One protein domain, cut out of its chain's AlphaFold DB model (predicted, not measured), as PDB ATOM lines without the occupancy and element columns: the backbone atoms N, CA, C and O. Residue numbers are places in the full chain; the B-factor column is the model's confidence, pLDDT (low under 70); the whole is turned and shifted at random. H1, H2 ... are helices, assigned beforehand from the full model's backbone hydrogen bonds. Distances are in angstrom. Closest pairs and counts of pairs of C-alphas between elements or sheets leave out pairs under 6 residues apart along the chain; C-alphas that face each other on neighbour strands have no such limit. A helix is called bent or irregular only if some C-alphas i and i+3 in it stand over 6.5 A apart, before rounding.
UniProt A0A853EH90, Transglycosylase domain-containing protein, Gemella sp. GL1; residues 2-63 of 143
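Overview. This is residues 2 to 63 of the 143 residues of the protein "Transglycosylase domain-containing protein" of Gemella sp. GL1 (UniProt A0A853EH90). Two long helices, H1 and H2, form the arms of a wide-open V, with a short loop of residues 25 to 31 at its point and empty space between the arms. Residues 59 to 63 turn back at the far end of H2. The printed part has 62 residues with two named helices, H1 then H2, and no named strand; its class is all helix. It is extended, with a radius of gyration of the C-alphas of 18.8 A, and flat, its C-alphas spanning 45 by 42 by 12 A.

Arrangement. H1, residues 2 to 24, stands free along its length, as do residues 25 and 26 after it: no C-alpha 8 or more residues away along the chain is within 10 A. A short link of 7 residues leads to H2, residues 32 to 58. H1 and H2 are apart, with no C-alpha of the one within 8 A of the other. In H2, residues 32 to 35 and 37 to 50 stand free. In both helices every pair of backbone O of residue i and N of residue i+4 is within hydrogen-bond range.

Along the chain. H1 runs from C-alpha 2 at (0.284, -12.272, 42.852) to C-alpha 24 at (7.516, 6.294, 17.017), a length of 32.6 A. H2, the longest helix by residues, runs from C-alpha 32 at (13.929, 16.090, 20.068) to C-alpha 58 at (-12.447, 28.922, 44.632), 38.3 A. Neither helix is bent.

Size, cuts and confidence. The two C-alphas farthest apart are those of Glu 23 and Trp 62, at 47.5 A. The C-alphas of Arg 2 and Leu 63, the first and last printed, are 44.8 A apart. The printed part has no cut and no long link. The mean pLDDT of the printed part is 90.8, and residue 2 is the one printed residue under 70.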
ATOM      1  N   ARG A   2       1.051 -13.372  43.503       68.00
ATOM      2  CA  ARG A   2       0.284 -12.272  42.852       68.00
ATOM      3  C   ARG A   2       1.001 -10.913  42.811       68.00
ATOM      4  O   ARG A   2       0.840 -10.169  41.849       68.00
ATOM      5  N   ALA A   3       1.779 -10.578  43.840       72.94
ATOM      6  CA  ALA A   3       2.567  -9.343  43.850       72.94
ATOM      7  C   ALA A   3       3.688  -9.399  42.796       72.94
ATOM      8  O   ALA A   3       3.857  -8.468  42.014       72.94
ATOM      9  N   ASP A   4       4.384 -10.534  42.701       82.94
ATOM     10  CA  ASP A   4       5.470 -10.738  41.736       82.94
ATOM     11  C   ASP A   4       4.962 -10.684  40.293       82.94
ATOM     12  O   ASP A   4       5.574 -10.040  39.442       82.94
ATOM     13  N   SER A   5       3.796 -11.279  40.014       83.75
ATOM     14  CA  SER A   5       3.183 -11.215  38.684       83.75
ATOM     15  C   SER A   5       2.742  -9.796  38.304       83.75
ATOM     16  O   SER A   5       2.911  -9.398  37.148       83.75
ATOM     17  N   PHE A   6       2.271  -8.995  39.268       85.62
ATOM     18  CA  PHE A   6       1.976  -7.574  39.069       85.62
ATOM     19  C   PHE A   6       3.236  -6.770  38.718       85.62
ATOM     20  O   PHE A   6       3.245  -6.045  37.722       85.62
ATOM     21  N   PHE A   7       4.330  -6.932  39.470       89.00
ATOM     22  CA  PHE A   7       5.587  -6.232  39.183       89.00
ATOM     23  C   PHE A   7       6.199  -6.656  37.842       89.00
ATOM     24  O   PHE A   7       6.713  -5.811  37.103       89.00
ATOM     25  N   LEU A   8       6.116  -7.941  37.490       89.50
ATOM     26  CA  LEU A   8       6.569  -8.451  36.194       89.50
ATOM     27  C   LEU A   8       5.728  -7.892  35.036       89.50
ATOM     28  O   LEU A   8       6.289  -7.502  34.012       89.50
ATOM     29  N   SER A   9       4.405  -7.803  35.202       85.81
ATOM     30  CA  SER A   9       3.491  -7.150  34.251       85.81
ATOM     31  C   SER A   9       3.826  -5.665  34.072       85.81
ATOM     32  O   SER A   9       4.043  -5.204  32.951       85.81
ATOM     33  N   TYR A  10       3.987  -4.932  35.175       89.44
ATOM     34  CA  TYR A  10       4.341  -3.515  35.160       89.44
ATOM     35  C   TYR A  10       5.674  -3.253  34.446       89.44
ATOM     36  O   TYR A  10       5.752  -2.376  33.585       89.44
ATOM     37  N   ARG A  11       6.727  -4.028  34.755       91.62
ATOM     38  CA  ARG A  11       8.041  -3.892  34.096       91.62
ATOM     39  C   ARG A  11       7.943  -4.165  32.596       91.62
ATOM     40  O   ARG A  11       8.510  -3.401  31.816       91.62
ATOM     41  N   ARG A  12       7.191  -5.197  32.197       91.94
ATOM     42  CA  ARG A  12       6.972  -5.554  30.788       91.94
ATOM     43  C   ARG A  12       6.248  -4.440  30.033       91.94
ATOM     44  O   ARG A  12       6.740  -4.004  29.000       91.94
ATOM     45  N   ASN A  13       5.161  -3.912  30.595       90.81
ATOM     46  CA  ASN A  13       4.398  -2.807  30.005       90.81
ATOM     47  C   ASN A  13       5.228  -1.525  29.912       90.81
ATOM     48  O   ASN A  13       5.214  -0.840  28.892       90.81
ATOM     49  N   LYS A  14       6.015  -1.223  30.947       91.31
ATOM     50  CA  LYS A  14       6.930  -0.079  30.948       91.31
ATOM     51  C   LYS A  14       7.991  -0.200  29.853       91.31
ATOM     52  O   LYS A  14       8.336   0.802  29.235       91.31
ATOM     53  N   GLN A  15       8.524  -1.397  29.623       91.56
ATOM     54  CA  GLN A  15       9.539  -1.626  28.598       91.56
ATOM     55  C   GLN A  15       8.942  -1.623  27.188       91.56
ATOM     56  O   GLN A  15       9.493  -0.961  26.314       91.56
ATOM     57  N   ALA A  16       7.774  -2.243  26.997       90.25
ATOM     58  CA  ALA A  16       7.018  -2.178  25.746       90.25
ATOM     59  C   ALA A  16       6.696  -0.727  25.353       90.25
ATOM     60  O   ALA A  16       6.921  -0.332  24.215       90.25
ATOM     61  N   PHE A  17       6.267   0.096  26.314       89.00
ATOM     62  CA  PHE A  17       6.011   1.517  26.085       89.00
ATOM     63  C   PHE A  17       7.269   2.299  25.692       89.00
ATOM     64  O   PHE A  17       7.214   3.167  24.823       89.00
ATOM     65  N   ARG A  18       8.414   2.011  26.325       86.50
ATOM     66  CA  ARG A  18       9.683   2.668  25.975       86.50
ATOM     67  C   ARG A  18      10.107   2.334  24.551       86.50
ATOM     68  O   ARG A  18      10.442   3.253  23.820       86.50
ATOM     69  N   ASN A  19      10.032   1.061  24.171       89.69
ATOM     70  CA  ASN A  19      10.380   0.616  22.824       89.69
ATOM     71  C   ASN A  19       9.438   1.234  21.784       89.69
ATOM     72  O   ASN A  19       9.907   1.850  20.838       89.69
ATOM     73  N   TRP A  20       8.123   1.181  22.027       91.00
ATOM     74  CA  TRP A  20       7.123   1.832  21.178       91.00
ATOM     75  C   TRP A  20       7.402   3.330  20.995       91.00
ATOM     76  O   TRP A  20       7.322   3.857  19.891       91.00
ATOM     77  N   ARG A  21       7.760   4.032  22.076       86.31
ATOM     78  CA  ARG A  21       8.092   5.458  22.022       86.31
ATOM     79  C   ARG A  21       9.339   5.710  21.180       86.31
ATOM     80  O   ARG A  21       9.345   6.666  20.418       86.31
ATOM     81  N   ASP A  22      10.380   4.907  21.366       86.38
ATOM     82  CA  ASP A  22      11.656   5.076  20.670       86.38
ATOM     83  C   ASP A  22      11.540   4.696  19.173       86.38
ATOM     84  O   ASP A  22      12.272   5.240  18.355       86.38
ATOM     85  N   GLU A  23      10.579   3.835  18.802       88.38
ATOM     86  CA  GLU A  23      10.197   3.550  17.407       88.38
ATOM     87  C   GLU A  23       9.368   4.680  16.772       88.38
ATOM     88  O   GLU A  23       9.564   5.020  15.608       88.38
ATOM     89  N   MET A  24       8.432   5.263  17.526       86.81
ATOM     90  CA  MET A  24       7.516   6.294  17.017       86.81
ATOM     91  C   MET A  24       8.119   7.701  17.021       86.81
ATOM     92  O   MET A  24       7.688   8.565  16.259       86.81
ATOM     93  N   ILE A  25       9.076   7.964  17.912       86.75
ATOM     94  CA  ILE A  25       9.679   9.279  18.122       86.75
ATOM     95  C   ILE A  25      11.187   9.137  17.978       86.75
ATOM     96  O   ILE A  25      11.826   8.467  18.784       86.75
ATOM     97  N   ASP A  26      11.772   9.851  17.018       85.62
ATOM     98  CA  ASP A  26      13.225   9.928  16.884       85.62
ATOM     99  C   ASP A  26      13.829  10.741  18.043       85.62
ATOM    100  O   ASP A  26      13.940  11.970  18.013       85.62
ATOM    101  N   VAL A  27      14.195  10.027  19.108       83.19
ATOM    102  CA  VAL A  27      14.781  10.577  20.338       83.19
ATOM    103  C   VAL A  27      16.226  11.052  20.124       83.19
ATOM    104  O   VAL A  27      16.743  11.840  20.923       83.19
ATOM    105  N   HIS A  28      16.888  10.564  19.071       86.56
ATOM    106  CA  HIS A  28      18.286  10.857  18.752       86.56
ATOM    107  C   HIS A  28      18.439  12.058  17.813       86.56
ATOM    108  O   HIS A  28      19.524  12.639  17.738       86.56
ATOM    109  N   SER A  29      17.353  12.480  17.165       88.00
ATOM    110  CA  SER A  29      17.289  13.708  16.379       88.00
ATOM    111  C   SER A  29      17.670  14.954  17.187       88.00
ATOM    112  O   SER A  29      17.266  15.134  18.342       88.00
ATOM    113  N   ALA A  30      18.375  15.890  16.545       88.12
ATOM    114  CA  ALA A  30      18.725  17.188  17.127       88.12
ATOM    115  C   ALA A  30      17.487  17.989  17.586       88.12
ATOM    116  O   ALA A  30      17.561  18.759  18.547       88.12
ATOM    117  N   TYR A  31      16.333  17.763  16.949       88.88
ATOM    118  CA  TYR A  31      15.077  18.457  17.237       88.88
ATOM    119  C   TYR A  31      14.334  17.915  18.468       88.88
ATOM    120  O   TYR A  31      13.499  18.620  19.035       88.88
ATOM    121  N   TYR A  32      14.648  16.705  18.946       89.12
ATOM    122  CA  TYR A  32      13.929  16.090  20.068       89.12
ATOM    123  C   TYR A  32      14.027  16.922  21.355       89.12
ATOM    124  O   TYR A  32      13.034  17.133  22.055       89.12
ATOM    125  N   ARG A  33      15.226  17.428  21.669       90.25
ATOM    126  CA  ARG A  33      15.479  18.224  22.881       90.25
ATOM    127  C   ARG A  33      14.698  19.547  22.908       90.25
ATOM    128  O   ARG A  33      13.982  19.748  23.893       90.25
ATOM    129  N   PRO A  34      14.785  20.432  21.890       94.38
ATOM    130  CA  PRO A  34      14.036  21.686  21.897       94.38
ATOM    131  C   PRO A  34      12.524  21.454  21.853       94.38
ATOM    132  O   PRO A  34      11.804  22.080  22.625       94.38
ATOM    133  N   VAL A  35      12.033  20.504  21.050       93.69
ATOM    134  CA  VAL A  35      10.594  20.194  20.975       93.69
ATOM    135  C   VAL A  35      10.071  19.707  22.327       93.69
ATOM    136  O   VAL A  35       9.066  20.211  22.823       93.69
ATOM    137  N   LYS A  36      10.783  18.782  22.982       92.81
ATOM    138  CA  LYS A  36      10.429  18.320  24.329       92.81
ATOM    139  C   LYS A  36      10.439  19.459  25.343       92.81
ATOM    140  O   LYS A  36       9.560  19.502  26.198       92.81
ATOM    141  N   PHE A  37      11.427  20.349  25.284       95.75
ATOM    142  CA  PHE A  37      11.490  21.501  26.179       95.75
ATOM    143  C   PHE A  37      10.286  22.427  25.978       95.75
ATOM    144  O   PHE A  37       9.605  22.727  26.952       95.75
ATOM    145  N   ILE A  38       9.965  22.787  24.731       97.00
ATOM    146  CA  ILE A  38       8.811  23.629  24.385       97.00
ATOM    147  C   ILE A  38       7.516  23.022  24.928       97.00
ATOM    148  O   ILE A  38       6.790  23.688  25.662       97.00
ATOM    149  N   TRP A  39       7.251  21.745  24.638       96.06
ATOM    150  CA  TRP A  39       6.026  21.084  25.090       96.06
ATOM    151  C   TRP A  39       5.957  20.927  26.606       96.06
ATOM    152  O   TRP A  39       4.893  21.123  27.185       96.06
ATOM    153  N   LYS A  40       7.074  20.621  27.277       96.19
ATOM    154  CA  LYS A  40       7.098  20.572  28.745       96.19
ATOM    155  C   LYS A  40       6.793  21.943  29.337       96.19
ATOM    156  O   LYS A  40       5.946  22.029  30.217       96.19
ATOM    157  N   THR A  41       7.439  22.998  28.847       97.00
ATOM    158  CA  THR A  41       7.204  24.370  29.312       97.00
ATOM    159  C   THR A  41       5.764  24.802  29.059       97.00
ATOM    160  O   THR A  41       5.140  25.361  29.954       97.00
ATOM    161  N   PHE A  42       5.202  24.476  27.894       97.62
ATOM    162  CA  PHE A  42       3.802  24.749  27.581       97.62
ATOM    163  C   PHE A  42       2.846  24.021  28.534       97.62
ATOM    164  O   PHE A  42       1.969  24.652  29.116       97.62
ATOM    165  N   ILE A  43       3.041  22.715  28.753       97.50
ATOM    166  CA  ILE A  43       2.191  21.917  29.648       97.50
ATOM    167  C   ILE A  43       2.282  22.424  31.087       97.50
ATOM    168  O   ILE A  43       1.252  22.602  31.730       97.50
ATOM    169  N   TYR A  44       3.491  22.674  31.600       97.75
ATOM    170  CA  TYR A  44       3.651  23.207  32.953       97.75
ATOM    171  C   TYR A  44       3.069  24.612  33.076       97.75
ATOM    172  O   TYR A  44       2.368  24.873  34.042       97.75
ATOM    173  N   GLY A  45       3.286  25.485  32.088       97.81
ATOM    174  CA  GLY A  45       2.707  26.827  32.071       97.81
ATOM    175  C   GLY A  45       1.180  26.798  32.066       97.81
ATOM    176  O   GLY A  45       0.553  27.479  32.873       97.81
ATOM    177  N   PHE A  46       0.577  25.954  31.226       97.81
ATOM    178  CA  PHE A  46      -0.871  25.760  31.193       97.81
ATOM    179  C   PHE A  46      -1.400  25.201  32.516       97.81
ATOM    180  O   PHE A  46      -2.391  25.701  33.036       97.81
ATOM    181  N   LEU A  47      -0.724  24.203  33.093       97.81
ATOM    182  CA  LEU A  47      -1.121  23.617  34.369       97.81
ATOM    183  C   LEU A  47      -1.024  24.637  35.508       97.81
ATOM    184  O   LEU A  47      -1.957  24.755  36.294       97.81
ATOM    185  N   THR A  48       0.057  25.416  35.572       96.69
ATOM    186  CA  THR A  48       0.207  26.502  36.547       96.69
ATOM    187  C   THR A  48      -0.871  27.563  36.366       96.69
ATOM    188  O   THR A  48      -1.455  27.994  37.354       96.69
ATOM    189  N   PHE A  49      -1.180  27.959  35.129       97.31
ATOM    190  CA  PHE A  49      -2.235  28.932  34.852       97.31
ATOM    191  C   PHE A  49      -3.621  28.405  35.248       97.31
ATOM    192  O   PHE A  49      -4.382  29.111  35.901       97.31
ATOM    193  N   ALA A  50      -3.932  27.147  34.932       97.19
ATOM    194  CA  ALA A  50      -5.187  26.512  35.328       97.19
ATOM    195  C   ALA A  50      -5.316  26.405  36.856       97.19
ATOM    196  O   ALA A  50      -6.362  26.733  37.408       97.19
ATOM    197  N   VAL A  51      -4.240  26.008  37.548       96.12
ATOM    198  CA  VAL A  51      -4.192  25.986  39.018       96.12
ATOM    199  C   VAL A  51      -4.363  27.392  39.590       96.12
ATOM    200  O   VAL A  51      -5.093  27.559  40.559       96.12
ATOM    201  N   TYR A  52      -3.745  28.408  38.986       95.00
ATOM    202  CA  TYR A  52      -3.911  29.799  39.399       95.00
ATOM    203  C   TYR A  52      -5.373  30.249  39.297       95.00
ATOM    204  O   TYR A  52      -5.921  30.728  40.286       95.00
ATOM    205  N   ILE A  53      -6.023  30.036  38.148       95.44
ATOM    206  CA  ILE A  53      -7.439  30.380  37.959       95.44
ATOM    207  C   ILE A  53      -8.315  29.640  38.972       95.44
ATOM    208  O   ILE A  53      -9.138  30.267  39.633       95.44
ATOM    209  N   PHE A  54      -8.083  28.340  39.166       95.12
ATOM    210  CA  PHE A  54      -8.793  27.547  40.166       95.12
ATOM    211  C   PHE A  54      -8.632  28.117  41.584       95.12
ATOM    212  O   PHE A  54      -9.618  28.253  42.309       95.12
ATOM    213  N   CYS A  55      -7.410  28.480  41.983       94.94
ATOM    214  CA  CYS A  55      -7.147  29.080  43.289       94.94
ATOM    215  C   CYS A  55      -7.849  30.429  43.457       94.94
ATOM    216  O   CYS A  55      -8.379  30.683  44.536       94.94
ATOM    217  N   VAL A  56      -7.869  31.268  42.415       91.56
ATOM    218  CA  VAL A  56      -8.547  32.574  42.423       91.56
ATOM    219  C   VAL A  56     -10.059  32.408  42.549       91.56
ATOM    220  O   VAL A  56     -10.673  33.032  43.408       91.56
ATOM    221  N   GLU A  57     -10.655  31.546  41.729       90.19
ATOM    222  CA  GLU A  57     -12.107  31.353  41.676       90.19
ATOM    223  C   GLU A  57     -12.658  30.706  42.951       90.19
ATOM    224  O   GLU A  57     -13.670  31.141  43.492       90.19
ATOM    225  N   THR A  58     -11.979  29.674  43.457       91.75
ATOM    226  CA  THR A  58     -12.447  28.922  44.632       91.75
ATOM    227  C   THR A  58     -11.925  29.472  45.952       91.75
ATOM    228  O   THR A  58     -12.322  28.985  47.011       91.75
ATOM    229  N   ASN A  59     -11.017  30.455  45.904       91.50
ATOM    230  CA  ASN A  59     -10.220  30.880  47.051       91.50
ATOM    231  C   ASN A  59      -9.627  29.668  47.790       91.50
ATOM    232  O   ASN A  59      -9.792  29.495  49.003       91.50
ATOM    233  N   PHE A  60      -9.007  28.769  47.019       93.19
ATOM    234  CA  PHE A  60      -8.540  27.478  47.511       93.19
ATOM    235  C   PHE A  60      -7.649  27.670  48.745       93.19
ATOM    236  O   PHE A  60      -6.689  28.438  48.703       93.19
ATOM    237  N   LEU A  61      -7.978  26.988  49.848       93.31
ATOM    238  CA  LEU A  61      -7.288  27.106  51.143       93.31
ATOM    239  C   LEU A  61      -7.204  28.539  51.706       93.31
ATOM    240  O   LEU A  61      -6.289  28.833  52.471       93.31
ATOM    241  N   TRP A  62      -8.134  29.431  51.344       89.88
ATOM    242  CA  TRP A  62      -8.109  30.847  51.736       89.88
ATOM    243  C   TRP A  62      -6.854  31.606  51.253       89.88
ATOM    244  O   TRP A  62      -6.485  32.643  51.799       89.88
ATOM    245  N   LEU A  63      -6.174  31.117  50.210       89.12
ATOM    246  CA  LEU A  63      -4.936  31.732  49.719       89.12
ATOM    247  C   LEU A  63      -5.136  33.157  49.179       89.12
ATOM    248  O   LEU A  63      -4.181  33.929  49.144       89.12
TER     249      LEU A  63